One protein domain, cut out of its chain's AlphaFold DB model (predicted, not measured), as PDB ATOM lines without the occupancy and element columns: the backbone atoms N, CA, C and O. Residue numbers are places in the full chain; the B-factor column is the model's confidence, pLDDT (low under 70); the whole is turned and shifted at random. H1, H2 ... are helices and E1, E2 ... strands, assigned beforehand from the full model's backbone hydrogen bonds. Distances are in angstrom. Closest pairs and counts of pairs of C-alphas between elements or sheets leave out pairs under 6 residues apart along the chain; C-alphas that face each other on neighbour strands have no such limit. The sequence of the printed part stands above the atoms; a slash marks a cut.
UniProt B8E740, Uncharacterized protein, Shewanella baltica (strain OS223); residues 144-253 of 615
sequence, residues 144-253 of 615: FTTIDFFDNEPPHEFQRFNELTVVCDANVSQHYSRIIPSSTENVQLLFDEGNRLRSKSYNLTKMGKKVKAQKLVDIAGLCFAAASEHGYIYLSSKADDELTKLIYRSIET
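AT A GLANCE: This is residues 144 to 253 of the 615 residues of an uncharacterized protein of Shewanella baltica (strain OS223) (UniProt B8E740). A strongly twisted, five-stranded antiparallel sheet has helix H3 packed across one face, and the long helix H2 packs side by side with H3 as the other half of a helical hairpin. The short helix H1 packs on H3 and on one end of H2. The printed part has 110 residues, with three named helices and five named strands in the order E1 H1 E2 E3 H2 H3 E4 E5; across the sheet the order is E1 - E5 - E4 - E3 - E2. The class is mixed, helices and strands. The whole is compact, with a radius of gyration of the C-alphas of 14.0 A and spans of 45 by 38 by 23 A.

HOW THE PARTS SIT: E1, residues 144 to 150, is an edge strand, antiparallel to E5, residues 243 to 252; N 147 and O 248 are 3.0 A apart. H1, residues 156 to 164, is on the sheet. E2, residues 165 to 168, the other edge strand, and E3, residues 177 to 181, form a hairpin, with N 166 and O 180 at 2.8 A. E4, residues 231 to 240, is antiparallel to E3, with N 179 and O 233 at 2.8 A, and forms a hairpin with E5, with N 234 and O 249 at 2.8 A. H2, residues 184 to 206, only grazes the sheet, with residues 186 to 190. H3, residues 210 to 227, is on the sheet at a height of 9.0 A. It lies over E1, E4 and, only just, E5, on which 3 of its C-alphas fall. It runs across the strands, only just, at 61 degrees to E1 on the local plane. H1 and H3 on one face of the sheet make two layers, helices over strands. H2 and H3, a helical hairpin, touch at a shallow tilt of 17 degrees, opposite ways, closest at the C-alphas of Gly 194 and Ala 220, 4.2 A. H1 touches H3, whose residues 216 to 223 alone take part, at a shallow tilt of 5 degrees, the same way; their closest C-alphas, of Phe 161 and Cys 223, are 6.8 A apart. In H1 and H3 each O i to N i+4 pair is within hydrogen-bond range, in H2 18 of 19.

IN THESE COORDINATES: E1 begins at C-alpha 144, (135.408, 22.251, 71.863), and is 20.7 A long. H2 is 34.5 A long and H3 25.5 A; H3 begins at (154.078, 20.840, 77.400). E4 measures 28.7 A and E5 29.4 A, ending at C-alpha 252, (130.312, 18.460, 73.925).

THE WHOLE: The C-alphas farthest apart, of Ser 173 and Met 207, are 45.4 A apart. The printed part has no cut and no long link. Residues 169 to 175 have pLDDT under 70.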
ATOM      1  N   PHE A 144     134.926  22.466  73.221       93.62
ATOM      2  CA  PHE A 144     135.408  22.251  71.863       93.62
ATOM      3  C   PHE A 144     136.804  21.655  71.907       93.62
ATOM      4  O   PHE A 144     137.698  22.241  72.520       93.62
ATOM      5  N   THR A 145     137.008  20.544  71.205       93.94
ATOM      6  CA  THR A 145     138.343  19.965  71.015       93.94
ATOM      7  C   THR A 145     138.678  19.961  69.536       93.94
ATOM      8  O   THR A 145     137.816  19.776  68.678       93.94
ATOM      9  N   THR A 146     139.934  20.217  69.193       92.62
ATOM     10  CA  THR A 146     140.404  20.057  67.820       92.62
ATOM     11  C   THR A 146     141.790  19.470  67.833       92.62
ATOM     12  O   THR A 146     142.645  19.920  68.591       92.62
ATOM     13  N   ILE A 147     142.007  18.497  66.959       91.44
ATOM     14  CA  ILE A 147     143.313  17.901  66.754       91.44
ATOM     15  C   ILE A 147     143.508  17.579  65.281       91.44
ATOM     16  O   ILE A 147     142.577  17.196  64.569       91.44
ATOM     17  N   ASP A 148     144.733  17.774  64.823       88.44
ATOM     18  CA  ASP A 148     145.143  17.550  63.455       88.44
ATOM     19  C   ASP A 148     146.357  16.623  63.381       88.44
ATOM     20  O   ASP A 148     147.310  16.726  64.160       88.44
ATOM     21  N   PHE A 149     146.313  15.715  62.412       84.88
ATOM     22  CA  PHE A 149     147.376  14.759  62.131       84.88
ATOM     23  C   PHE A 149     147.596  14.644  60.628       84.88
ATOM     24  O   PHE A 149     146.671  14.827  59.839       84.88
ATOM     25  N   PHE A 150     148.824  14.314  60.249       81.94
ATOM     26  CA  PHE A 150     149.103  13.793  58.919       81.94
ATOM     27  C   PHE A 150     148.806  12.290  58.915       81.94
ATOM     28  O   PHE A 150     149.009  11.612  59.924       81.94
ATOM     29  N   ASP A 151     148.262  11.801  57.807       75.25
ATOM     30  CA  ASP A 151     147.808  10.418  57.624       75.25
ATOM     31  C   ASP A 151     148.917   9.358  57.755       75.25
ATOM     32  O   ASP A 151     148.629   8.213  58.097       75.25
ATOM     33  N   ASN A 152     150.173   9.738  57.523       73.62
ATOM     34  CA  ASN A 152     151.293   8.814  57.403       73.62
ATOM     35  C   ASN A 152     151.697   8.087  58.701       73.62
ATOM     36  O   ASN A 152     152.049   6.916  58.604       73.62
ATOM     37  N   GLU A 153     151.605   8.691  59.894       70.50
ATOM     38  CA  GLU A 153     151.844   7.994  61.181       70.50
ATOM     39  C   GLU A 153     151.103   8.654  62.372       70.50
ATOM     40  O   GLU A 153     151.666   9.502  63.078       70.50
ATOM     41  N   PRO A 154     149.840   8.282  62.664       78.25
ATOM     42  CA  PRO A 154     149.151   8.780  63.851       78.25
ATOM     43  C   PRO A 154     149.759   8.194  65.142       78.25
ATOM     44  O   PRO A 154     150.187   7.036  65.151       78.25
ATOM     45  N   PRO A 155     149.754   8.937  66.270       83.62
ATOM     46  CA  PRO A 155     150.196   8.410  67.563       83.62
ATOM     47  C   PRO A 155     149.451   7.128  67.952       83.62
ATOM     48  O   PRO A 155     148.260   7.002  67.677       83.62
ATOM     49  N   HIS A 156     150.104   6.223  68.684       88.50
ATOM     50  CA  HIS A 156     149.478   4.988  69.181       88.50
ATOM     51  C   HIS A 156     148.183   5.258  69.970       88.50
ATOM     52  O   HIS A 156     147.203   4.532  69.848       88.50
ATOM     53  N   GLU A 157     148.150   6.314  70.786       89.81
ATOM     54  CA  GLU A 157     146.940   6.729  71.511       89.81
ATOM     55  C   GLU A 157     145.768   7.038  70.568       89.81
ATOM     56  O   GLU A 157     144.615   6.772  70.890       89.81
ATOM     57  N   PHE A 158     146.073   7.568  69.386       89.25
ATOM     58  CA  PHE A 158     145.086   7.885  68.369       89.25
ATOM     59  C   PHE A 158     144.627   6.653  67.584       89.25
ATOM     60  O   PHE A 158     143.455   6.540  67.237       89.25
ATOM     61  N   GLN A 159     145.528   5.696  67.350       90.12
ATOM     62  CA  GLN A 159     145.172   4.398  66.770       90.12
ATOM     63  C   GLN A 159     144.137   3.688  67.646       90.12
ATOM     64  O   GLN A 159     143.095   3.277  67.143       90.12
ATOM     65  N   ARG A 160     144.350   3.680  68.968       90.56
ATOM     66  CA  ARG A 160     143.381   3.127  69.922       90.56
ATOM     67  C   ARG A 160     142.027   3.844  69.877       90.56
ATOM     68  O   ARG A 160     140.993   3.195  69.960       90.56
ATOM     69  N   PHE A 161     142.006   5.169  69.724       92.69
ATOM     70  CA  PHE A 161     140.754   5.909  69.520       92.69
ATOM     71  C   PHE A 161     140.019   5.451  68.247       92.69
ATOM     72  O   PHE A 161     138.814   5.209  68.290       92.69
ATOM     73  N   ASN A 162     140.737   5.280  67.134       90.50
ATOM     74  CA  ASN A 162     140.156   4.795  65.880       90.50
ATOM     75  C   ASN A 162     139.651   3.341  65.980       90.50
ATOM     76  O   ASN A 162     138.653   3.017  65.357       90.50
ATOM     77  N   GLU A 163     140.295   2.473  66.766       92.94
ATOM     78  CA  GLU A 163     139.821   1.096  67.011       92.94
ATOM     79  C   GLU A 163     138.480   1.060  67.769       92.94
ATOM     80  O   GLU A 163     137.645   0.184  67.539       92.94
ATOM     81  N   LEU A 164     138.263   2.022  68.668       91.62
ATOM     82  CA  LEU A 164     137.065   2.113  69.511       91.62
ATOM     83  C   LEU A 164     135.906   2.873  68.849       91.62
ATOM     84  O   LEU A 164     134.808   2.929  69.409       91.62
ATOM     85  N   THR A 165     136.131   3.477  67.682       91.75
ATOM     86  CA  THR A 165     135.166   4.362  67.024       91.75
ATOM     87  C   THR A 165     134.944   3.994  65.560       91.75
ATOM     88  O   THR A 165     135.744   3.308  64.933       91.75
ATOM     89  N   VAL A 166     133.818   4.428  65.002       90.00
ATOM     90  CA  VAL A 166     133.475   4.261  63.586       90.00
ATOM     91  C   VAL A 166     133.057   5.590  62.980       90.00
ATOM     92  O   VAL A 166     132.497   6.459  63.649       90.00
ATOM     93  N   VAL A 167     133.330   5.729  61.685       87.00
ATOM     94  CA  VAL A 167     132.923   6.878  60.882       87.00
ATOM     95  C   VAL A 167     131.551   6.596  60.270       87.00
ATOM     96  O   VAL A 167     131.373   5.615  59.550       87.00
ATOM     97  N   CYS A 168     130.591   7.473  60.535       81.00
ATOM     98  CA  CYS A 168     129.264   7.467  59.938       81.00
ATOM     99  C   CYS A 168     129.173   8.528  58.840       81.00
ATOM    100  O   CYS A 168     129.600   9.674  59.023       81.00
ATOM    101  N   ASP A 169     128.570   8.150  57.716       68.44
ATOM    102  CA  ASP A 169     128.301   9.068  56.617       68.44
ATOM    103  C   ASP A 169     126.980   9.795  56.888       68.44
ATOM    104  O   ASP A 169     125.901   9.199  56.861       68.44
ATOM    105  N   ALA A 170     127.072  11.074  57.234       56.06
ATOM    106  CA  ALA A 170     125.919  11.931  57.456       56.06
ATOM    107  C   ALA A 170     126.113  13.202  56.622       56.06
ATOM    108  O   ALA A 170     126.766  14.145  57.056       56.06
ATOM    109  N   ASN A 171     125.493  13.190  55.439       51.56
ATOM    110  CA  ASN A 171     125.376  14.260  54.441       51.56
ATOM    111  C   ASN A 171     126.536  14.428  53.439       51.56
ATOM    112  O   ASN A 171     127.468  15.205  53.623       51.56
ATOM    113  N   VAL A 172     126.321  13.827  52.263       46.06
ATOM    114  CA  VAL A 172     127.111  13.876  51.011       46.06
ATOM    115  C   VAL A 172     127.306  15.300  50.440       46.06
ATOM    116  O   VAL A 172     128.004  15.489  49.447       46.06
ATOM    117  N   SER A 173     126.722  16.338  51.047       48.03
ATOM    118  CA  SER A 173     126.869  17.722  50.580       48.03
ATOM    119  C   SER A 173     128.029  18.490  51.229       48.03
ATOM    120  O   SER A 173     128.313  19.607  50.795       48.03
ATOM    121  N   GLN A 174     128.707  17.942  52.251       54.47
ATOM    122  CA  GLN A 174     129.759  18.651  52.993       54.47
ATOM    123  C   GLN A 174     130.928  17.720  53.366       54.47
ATOM    124  O   GLN A 174     130.740  16.557  53.686       54.47
ATOM    125  N   HIS A 175     132.158  18.239  53.304       64.62
ATOM    126  CA  HIS A 175     133.435  17.519  53.468       64.62
ATOM    127  C   HIS A 175     133.734  17.000  54.897       64.62
ATOM    128  O   HIS A 175     134.858  17.163  55.386       64.62
ATOM    129  N   TYR A 176     132.758  16.429  55.607       77.62
ATOM    130  CA  TYR A 176     132.974  15.880  56.944       77.62
ATOM    131  C   TYR A 176     132.145  14.627  57.230       77.62
ATOM    132  O   TYR A 176     131.101  14.403  56.629       77.62
ATOM    133  N   SER A 177     132.601  13.835  58.198       82.38
ATOM    134  CA  SER A 177     131.911  12.628  58.661       82.38
ATOM    135  C   SER A 177     131.783  12.633  60.181       82.38
ATOM    136  O   SER A 177     132.700  13.085  60.873       82.38
ATOM    137  N   ARG A 178     130.658  12.138  60.711       86.81
ATOM    138  CA  ARG A 178     130.458  12.009  62.163       86.81
ATOM    139  C   ARG A 178     131.199  10.775  62.665       86.81
ATOM    140  O   ARG A 178     131.166   9.741  62.009       86.81
ATOM    141  N   ILE A 179     131.824  10.858  63.831       87.69
ATOM    142  CA  ILE A 179     132.438   9.713  64.509       87.69
ATOM    143  C   ILE A 179     131.632   9.372  65.760       87.69
ATOM    144  O   ILE A 179     131.267  10.271  66.520       87.69
ATOM    145  N   ILE A 180     131.376   8.080  65.964       89.12
ATOM    146  CA  ILE A 180     130.679   7.531  67.135       89.12
ATOM    147  C   ILE A 180     131.431   6.308  67.687       89.12
ATOM    148  O   ILE A 180     132.237   5.717  66.963       89.12
ATOM    149  N   PRO A 181     131.185   5.896  68.942       89.88
ATOM    150  CA  PRO A 181     131.666   4.618  69.463       89.88
ATOM    151  C   PRO A 181     131.195   3.447  68.599       89.88
ATOM    152  O   PRO A 181     130.066   3.446  68.109       89.88
ATOM    153  N   SER A 182     132.045   2.437  68.418       89.38
ATOM    154  CA  SER A 182     131.699   1.268  67.597       89.38
ATOM    155  C   SER A 182     130.800   0.248  68.309       89.38
ATOM    156  O   SER A 182     130.199  -0.598  67.651       89.38
ATOM    157  N   SER A 183     130.670   0.347  69.636       89.38
ATOM    158  CA  SER A 183     129.731  -0.418  70.465       89.38
ATOM    159  C   SER A 183     129.458   0.310  71.790       89.38
ATOM    160  O   SER A 183     130.173   1.248  72.150       89.38
ATOM    161  N   THR A 184     128.454  -0.143  72.546       84.88
ATOM    162  CA  THR A 184     128.171   0.345  73.909       84.88
ATOM    163  C   THR A 184     129.296   0.012  74.892       84.88
ATOM    164  O   THR A 184     129.678   0.860  75.690       84.88
ATOM    165  N   GLU A 185     129.898  -1.177  74.797       90.38
ATOM    166  CA  GLU A 185     131.076  -1.557  75.597       90.38
ATOM    167  C   GLU A 185     132.254  -0.594  75.369       90.38
ATOM    168  O   GLU A 185     132.980  -0.241  76.304       90.38
ATOM    169  N   ASN A 186     132.403  -0.092  74.139       92.19
ATOM    170  CA  ASN A 186     133.467   0.843  73.792       92.19
ATOM    171  C   ASN A 186     133.276   2.242  74.389       92.19
ATOM    172  O   ASN A 186     134.260   2.967  74.514       92.19
ATOM    173  N   VAL A 187     132.069   2.612  74.831       88.94
ATOM    174  CA  VAL A 187     131.826   3.876  75.551       88.94
ATOM    175  C   VAL A 187     132.636   3.921  76.848       88.94
ATOM    176  O   VAL A 187     133.374   4.879  77.087       88.94
ATOM    177  N   GLN A 188     132.569   2.859  77.658       89.62
ATOM    178  CA  GLN A 188     133.321   2.793  78.913       89.62
ATOM    179  C   GLN A 188     134.832   2.742  78.654       89.62
ATOM    180  O   GLN A 188     135.599   3.449  79.307       89.62
ATOM    181  N   LEU A 189     135.265   1.974  77.647       93.38
ATOM    182  CA  LEU A 189     136.677   1.902  77.267       93.38
ATOM    183  C   LEU A 189     137.233   3.255  76.807       93.38
ATOM    184  O   LEU A 189     138.379   3.580  77.122       93.38
ATOM    185  N   LEU A 190     136.438   4.057  76.092       93.25
ATOM    186  CA  LEU A 190     136.801   5.424  75.713       93.25
ATOM    187  C   LEU A 190     136.946   6.326  76.942       93.25
ATOM    188  O   LEU A 190     137.907   7.094  77.022       93.25
ATOM    189  N   PHE A 191     136.042   6.218  77.917       89.25
ATOM    190  CA  PHE A 191     136.134   6.979  79.163       89.25
ATOM    191  C   PHE A 191     137.405   6.628  79.955       89.25
ATOM    192  O   PHE A 191     138.168   7.515  80.358       89.25
ATOM    193  N   ASP A 192     137.685   5.333  80.113       90.00
ATOM    194  CA  ASP A 192     138.876   4.827  80.798       90.00
ATOM    195  C   ASP A 192     140.164   5.253  80.079       90.00
ATOM    196  O   ASP A 192     141.133   5.696  80.709       90.00
ATOM    197  N   GLU A 193     140.167   5.184  78.747       93.88
ATOM    198  CA  GLU A 193     141.281   5.644  77.926       93.88
ATOM    199  C   GLU A 193     141.501   7.153  78.077       93.88
ATOM    200  O   GLU A 193     142.629   7.585  78.328       93.88
ATOM    201  N   GLY A 194     140.443   7.966  78.028       91.31
ATOM    202  CA  GLY A 194     140.525   9.406  78.272       91.31
ATOM    203  C   GLY A 194     141.149   9.735  79.636       91.31
ATOM    204  O   GLY A 194     142.039  10.590  79.733       91.31
ATOM    205  N   ASN A 195     140.757   9.017  80.693       87.69
ATOM    206  CA  ASN A 195     141.321   9.181  82.039       87.69
ATOM    207  C   ASN A 195     142.799   8.776  82.111       87.69
ATOM    208  O   ASN A 195     143.624   9.483  82.712       87.69
ATOM    209  N   ARG A 196     143.168   7.676  81.446       93.19
ATOM    210  CA  ARG A 196     144.561   7.234  81.316       93.19
ATOM    211  C   ARG A 196     145.415   8.291  80.612       93.19
ATOM    212  O   ARG A 196     146.517   8.605  81.073       93.19
ATOM    213  N   LEU A 197     144.909   8.874  79.525       93.50
ATOM    214  CA  LEU A 197     145.584   9.914  78.744       93.50
ATOM    215  C   LEU A 197     145.754  11.220  79.528       93.50
ATOM    216  O   LEU A 197     146.852  11.785  79.524       93.50
ATOM    217  N   ARG A 198     144.726  11.661  80.268       87.94
ATOM    218  CA  ARG A 198     144.824  12.812  81.187       87.94
ATOM    219  C   ARG A 198     145.912  12.601  82.238       87.94
ATOM    220  O   ARG A 198     146.772  13.463  82.418       87.94
ATOM    221  N   SER A 199     145.931  11.428  82.870       87.00
ATOM    222  CA  SER A 199     146.938  11.073  83.880       87.00
ATOM    223  C   SER A 199     148.358  11.078  83.298       87.00
ATOM    224  O   SER A 199     149.290  11.638  83.881       87.00
ATOM    225  N   LYS A 200     148.530  10.523  82.090       91.19
ATOM    226  CA  LYS A 200     149.808  10.552  81.359       91.19
ATOM    227  C   LYS A 200     150.229  11.983  80.995       91.19
ATOM    228  O   LYS A 200     151.404  12.325  81.134       91.19
ATOM    229  N   SER A 201     149.289  12.823  80.568       90.88
ATOM    230  CA  SER A 201     149.531  14.231  80.237       90.88
ATOM    231  C   SER A 201     150.006  15.049  81.442       90.88
ATOM    232  O   SER A 201     150.974  15.812  81.339       90.88
ATOM    233  N   TYR A 202     149.401  14.834  82.612       85.94
ATOM    234  CA  TYR A 202     149.814  15.480  83.859       85.94
ATOM    235  C   TYR A 202     151.285  15.188  84.193       85.94
ATOM    236  O   TYR A 202     152.070  16.108  84.449       85.94
ATOM    237  N   ASN A 203     151.697  13.923  84.079       86.69
ATOM    238  CA  ASN A 203     153.088  13.523  84.287       86.69
ATOM    239  C   ASN A 203     154.039  14.181  83.272       86.69
ATOM    240  O   ASN A 203     155.090  14.695  83.653       86.69
ATOM    241  N   LEU A 204     153.662  14.248  81.990       88.69
ATOM    242  CA  LEU A 204     154.464  14.939  80.969       88.69
ATOM    243  C   LEU A 204     154.600  16.442  81.240       88.69
ATOM    244  O   LEU A 204     155.665  17.012  80.995       88.69
ATOM    245  N   THR A 205     153.548  17.074  81.758       85.56
ATOM    246  CA  THR A 205     153.558  18.494  82.127       85.56
ATOM    247  C   THR A 205     154.540  18.756  83.265       85.56
ATOM    248  O   THR A 205     155.355  19.673  83.151       85.56
ATOM    249  N   LYS A 206     154.554  17.902  84.301       85.81
ATOM    250  CA  LYS A 206     155.561  17.954  85.381       85.81
ATOM    251  C   LYS A 206     156.992  17.812  84.863       85.81
ATOM    252  O   LYS A 206     157.903  18.433  85.395       85.81
ATOM    253  N   MET A 207     157.187  17.044  83.794       89.31
ATOM    254  CA  MET A 207     158.481  16.878  83.122       89.31
ATOM    255  C   MET A 207     158.816  18.003  82.119       89.31
ATOM    256  O   MET A 207     159.767  17.868  81.351       89.31
ATOM    257  N   GLY A 208     158.020  19.077  82.043       89.69
ATOM    258  CA  GLY A 208     158.237  20.200  81.122       89.69
ATOM    259  C   GLY A 208     157.880  19.924  79.653       89.69
ATOM    260  O   GLY A 208     158.074  20.788  78.799       89.69
ATOM    261  N   LYS A 209     157.311  18.757  79.320       90.62
ATOM    262  CA  LYS A 209     156.976  18.342  77.941       90.62
ATOM    263  C   LYS A 209     155.601  18.861  77.494       90.62
ATOM    264  O   LYS A 209     154.754  18.085  77.049       90.62
ATOM    265  N   LYS A 210     155.390  20.180  77.581       88.81
ATOM    266  CA  LYS A 210     154.078  20.840  77.400       88.81
ATOM    267  C   LYS A 210     153.383  20.516  76.071       88.81
ATOM    268  O   LYS A 210     152.206  20.189  76.075       88.81
ATOM    269  N   VAL A 211     154.105  20.527  74.946       87.06
ATOM    270  CA  VAL A 211     153.511  20.273  73.614       87.06
ATOM    271  C   VAL A 211     152.971  18.845  73.491       87.06
ATOM    272  O   VAL A 211     151.860  18.632  73.014       87.06
ATOM    273  N   LYS A 212     153.738  17.849  73.953       87.00
ATOM    274  CA  LYS A 212     153.292  16.445  73.946       87.00
ATOM    275  C   LYS A 212     152.151  16.219  74.934       87.00
ATOM    276  O   LYS A 212     151.226  15.482  74.621       87.00
ATOM    277  N   ALA A 213     152.215  16.860  76.102       89.56
ATOM    278  CA  ALA A 213     151.145  16.815  77.087       89.56
ATOM    279  C   ALA A 213     149.828  17.351  76.502       89.56
ATOM    280  O   ALA A 213     148.810  16.674  76.620       89.56
ATOM    281  N   GLN A 214     149.866  18.491  75.802       91.19
ATOM    282  CA  GLN A 214     148.683  19.086  75.179       91.19
ATOM    283  C   GLN A 214     148.034  18.145  74.162       91.19
ATOM    284  O   GLN A 214     146.844  17.886  74.270       91.19
ATOM    285  N   LYS A 215     148.818  17.515  73.273       90.12
ATOM    286  CA  LYS A 215     148.272  16.522  72.329       90.12
ATOM    287  C   LYS A 215     147.528  15.382  73.032       90.12
ATOM    288  O   LYS A 215     146.486  14.958  72.554       90.12
ATOM    289  N   LEU A 216     148.035  14.888  74.165       92.06
ATOM    290  CA  LEU A 216     147.331  13.858  74.939       92.06
ATOM    291  C   LEU A 216     146.053  14.386  75.602       92.06
ATOM    292  O   LEU A 216     145.097  13.626  75.723       92.06
ATOM    293  N   VAL A 217     146.022  15.658  76.023       91.19
ATOM    294  CA  VAL A 217     144.788  16.304  76.510       91.19
ATOM    295  C   VAL A 217     143.755  16.373  75.391       91.19
ATOM    296  O   VAL A 217     142.597  16.047  75.626       91.19
ATOM    297  N   ASP A 218     144.176  16.741  74.184       92.56
ATOM    298  CA  ASP A 218     143.283  16.879  73.036       92.56
ATOM    299  C   ASP A 218     142.736  15.507  72.590       92.56
ATOM    300  O   ASP A 218     141.534  15.364  72.382       92.56
ATOM    301  N   ILE A 219     143.569  14.455  72.541       93.81
ATOM    302  CA  ILE A 219     143.087  13.083  72.277       93.81
ATOM    303  C   ILE A 219     142.132  12.627  73.387       93.81
ATOM    304  O   ILE A 219     141.073  12.082  73.093       93.81
ATOM    305  N   ALA A 220     142.456  12.892  74.658       92.69
ATOM    306  CA  ALA A 220     141.551  12.575  75.759       92.69
ATOM    307  C   ALA A 220     140.204  13.301  75.606       92.69
ATOM    308  O   ALA A 220     139.160  12.700  75.834       92.69
ATOM    309  N   GLY A 221     140.220  14.569  75.184       92.06
ATOM    310  CA  GLY A 221     139.019  15.349  74.880       92.06
ATOM    311  C   GLY A 221     138.154  14.709  73.794       92.06
ATOM    312  O   GLY A 221     136.934  14.680  73.940       92.06
ATOM    313  N   LEU A 222     138.762  14.125  72.756       94.38
ATOM    314  CA  LEU A 222     138.029  13.325  71.772       94.38
ATOM    315  C   LEU A 222     137.446  12.048  72.377       94.38
ATOM    316  O   LEU A 222     136.291  11.744  72.111       94.38
ATOM    317  N   CYS A 223     138.197  11.315  73.204       93.69
ATOM    318  CA  CYS A 223     137.675  10.121  73.873       93.69
ATOM    319  C   CYS A 223     136.434  10.445  74.721       93.69
ATOM    320  O   CYS A 223     135.425   9.753  74.612       93.69
ATOM    321  N   PHE A 224     136.476  11.523  75.511       90.94
ATOM    322  CA  PHE A 224     135.326  11.952  76.312       90.94
ATOM    323  C   PHE A 224     134.155  12.423  75.451       90.94
ATOM    324  O   PHE A 224     133.021  12.049  75.729       90.94
ATOM    325  N   ALA A 225     134.417  13.177  74.381       92.06
ATOM    326  CA  ALA A 225     133.363  13.585  73.457       92.06
ATOM    327  C   ALA A 225     132.719  12.382  72.750       92.06
ATOM    328  O   ALA A 225     131.519  12.391  72.530       92.06
ATOM    329  N   ALA A 226     133.479  11.334  72.420       91.62
ATOM    330  CA  ALA A 226     132.929  10.122  71.811       91.62
ATOM    331  C   ALA A 226     132.086   9.322  72.812       91.62
ATOM    332  O   ALA A 226     131.069   8.753  72.436       91.62
ATOM    333  N   ALA A 227     132.519   9.269  74.074       89.00
ATOM    334  CA  ALA A 227     131.822   8.552  75.138       89.00
ATOM    335  C   ALA A 227     130.584   9.298  75.673       89.00
ATOM    336  O   ALA A 227     129.751   8.699  76.347       89.00
ATOM    337  N   SER A 228     130.471  10.601  75.416       87.44
ATOM    338  CA  SER A 228     129.359  11.427  75.884       87.44
ATOM    339  C   SER A 228     128.161  11.332  74.941       87.44
ATOM    340  O   SER A 228     128.290  11.578  73.746       87.44
ATOM    341  N   GLU A 229     126.970  11.119  75.501       84.00
ATOM    342  CA  GLU A 229     125.689  11.159  74.775       84.00
ATOM    343  C   GLU A 229     125.489  12.476  74.005       84.00
ATOM    344  O   GLU A 229     125.101  12.489  72.839       84.00
ATOM    345  N   HIS A 230     125.850  13.599  74.628       86.81
ATOM    346  CA  HIS A 230     125.781  14.934  74.024       86.81
ATOM    347  C   HIS A 230     127.120  15.384  73.423       86.81
ATOM    348  O   HIS A 230     127.462  16.571  73.441       86.81
ATOM    349  N   GLY A 231     127.931  14.424  72.981       89.06
ATOM    350  CA  GLY A 231     129.221  14.652  72.352       89.06
ATOM    351  C   GLY A 231     129.188  14.317  70.863       89.06
ATOM    352  O   GLY A 231     128.653  13.299  70.424       89.06
ATOM    353  N   TYR A 232     129.752  15.209  70.058       91.50
ATOM    354  CA  TYR A 232     129.790  15.083  68.607       91.50
ATOM    355  C   TYR A 232     131.217  15.247  68.132       91.50
ATOM    356  O   TYR A 232     131.903  16.183  68.540       91.50
ATOM    357  N   ILE A 233     131.655  14.348  67.255       93.31
ATOM    358  CA  ILE A 233     132.982  14.389  66.651       93.31
ATOM    359  C   ILE A 233     132.831  14.376  65.139       93.31
ATOM    360  O   ILE A 233     132.084  13.571  64.587       93.31
ATOM    361  N   TYR A 234     133.581  15.250  64.483       91.88
ATOM    362  CA  TYR A 234     133.614  15.424  63.044       91.88
ATOM    363  C   TYR A 234     135.030  15.225  62.526       91.88
ATOM    364  O   TYR A 234     135.974  15.832  63.036       91.88
ATOM    365  N   LEU A 235     135.163  14.424  61.476       89.88
ATOM    366  CA  LEU A 235     136.395  14.238  60.725       89.88
ATOM    367  C   LEU A 235     136.292  14.956  59.387       89.88
ATOM    368  O   LEU A 235     135.343  14.734  58.648       89.88
ATOM    369  N   SER A 236     137.288  15.774  59.059       87.25
ATOM    370  CA  SER A 236     137.479  16.322  57.712       87.25
ATOM    371  C   SER A 236     138.910  16.087  57.250       87.25
ATOM    372  O   SER A 236     139.825  16.163  58.072       87.25
ATOM    373  N   SER A 237     139.126  15.932  55.951       85.19
ATOM    374  CA  SER A 237     140.460  15.900  55.352       85.19
ATOM    375  C   SER A 237     140.766  17.191  54.587       85.19
ATOM    376  O   SER A 237     139.874  17.862  54.064       85.19
ATOM    377  N   LYS A 238     142.046  17.560  54.529       82.31
ATOM    378  CA  LYS A 238     142.572  18.615  53.660       82.31
ATOM    379  C   LYS A 238     143.818  18.078  52.958       82.31
ATOM    380  O   LYS A 238     144.726  17.604  53.634       82.31
ATOM    381  N   ALA A 239     143.855  18.157  51.631       78.50
ATOM    382  CA  ALA A 239     145.067  17.859  50.872       78.50
ATOM    383  C   ALA A 239     146.124  18.944  51.136       78.50
ATOM    384  O   ALA A 239     145.795  20.135  51.129       78.50
ATOM    385  N   ASP A 240     147.360  18.528  51.396       73.75
ATOM    386  CA  ASP A 240     148.508  19.399  51.642       73.75
ATOM    387  C   ASP A 240     149.710  18.838  50.873       73.75
ATOM    388  O   ASP A 240     150.338  17.923  51.387       73.75
ATOM    389  N   ASP A 241     149.924  19.324  49.638       72.31
ATOM    390  CA  ASP A 241     150.936  19.021  48.592       72.31
ATOM    391  C   ASP A 241     151.474  17.570  48.444       72.31
ATOM    392  O   ASP A 241     151.539  17.065  47.325       72.31
ATOM    393  N   GLU A 242     151.802  16.866  49.529       71.81
ATOM    394  CA  GLU A 242     152.276  15.475  49.583       71.81
ATOM    395  C   GLU A 242     151.537  14.570  50.601       71.81
ATOM    396  O   GLU A 242     151.666  13.349  50.524       71.81
ATOM    397  N   LEU A 243     150.757  15.116  51.547       76.56
ATOM    398  CA  LEU A 243     150.097  14.362  52.627       76.56
ATOM    399  C   LEU A 243     148.641  14.794  52.843       76.56
ATOM    400  O   LEU A 243     148.270  15.958  52.656       76.56
ATOM    401  N   THR A 244     147.796  13.867  53.304       81.94
ATOM    402  CA  THR A 244     146.435  14.220  53.721       81.94
ATOM    403  C   THR A 244     146.443  14.626  55.184       81.94
ATOM    404  O   THR A 244     146.724  13.827  56.081       81.94
ATOM    405  N   LYS A 245     146.073  15.876  55.450       85.31
ATOM    406  CA  LYS A 245     145.854  16.360  56.806       85.31
ATOM    407  C   LYS A 245     144.449  15.985  57.268       85.31
ATOM    408  O   LYS A 245     143.460  16.510  56.754       85.31
ATOM    409  N   LEU A 246     144.358  15.108  58.259       87.56
ATOM    410  CA  LEU A 246     143.115  14.762  58.942       87.56
ATOM    411  C   LEU A 246     142.880  15.733  60.097       87.56
ATOM    412  O   LEU A 246     143.783  16.002  60.890       87.56
ATOM    413  N   ILE A 247     141.668  16.270  60.192       90.31
ATOM    414  CA  ILE A 247     141.282  17.228  61.227       90.31
ATOM    415  C   ILE A 247     140.036  16.709  61.932       90.31
ATOM    416  O   ILE A 247     138.958  16.649  61.338       90.31
ATOM    417  N   TYR A 248     140.200  16.393  63.210       92.44
ATOM    418  CA  TYR A 248     139.139  15.963  64.105       92.44
ATOM    419  C   TYR A 248     138.680  17.160  64.925       92.44
ATOM    420  O   TYR A 248     139.494  17.892  65.494       92.44
ATOM    421  N   ARG A 249     137.371  17.374  64.981       94.00
ATOM    422  CA  ARG A 249     136.740  18.450  65.746       94.00
ATOM    423  C   ARG A 249     135.653  17.863  66.609       94.00
ATOM    424  O   ARG A 249     134.882  17.058  66.105       94.00
ATOM    425  N   SER A 250     135.552  18.294  67.855       94.25
ATOM    426  CA  SER A 250     134.439  17.908  68.706       94.25
ATOM    427  C   SER A 250     133.737  19.093  69.337       94.25
ATOM    428  O   SER A 250     134.330  20.160  69.518       94.25
ATOM    429  N   ILE A 251     132.472  18.865  69.670       94.62
ATOM    430  CA  ILE A 251     131.660  19.694  70.551       94.62
ATOM    431  C   ILE A 251     130.960  18.779  71.560       94.62
ATOM    432  O   ILE A 251     130.425  17.738  71.193       94.62
ATOM    433  N   GLU A 252     130.990  19.157  72.832       92.62
ATOM    434  CA  GLU A 252     130.312  18.460  73.925       92.62
ATOM    435  C   GLU A 252     129.466  19.471  74.700       92.62
ATOM    436  O   GLU A 252     129.959  20.548  75.043       92.62
ATOM    437  N   THR A 253     128.191  19.145  74.937       91.50
ATOM    438  CA  THR A 253     127.194  20.096  75.472       91.50
ATOM    439  C   THR A 253     126.413  19.559  76.678       91.50
ATOM    440  O   THR A 253     125.501  20.223  77.165       91.50
TER     441      THR A 253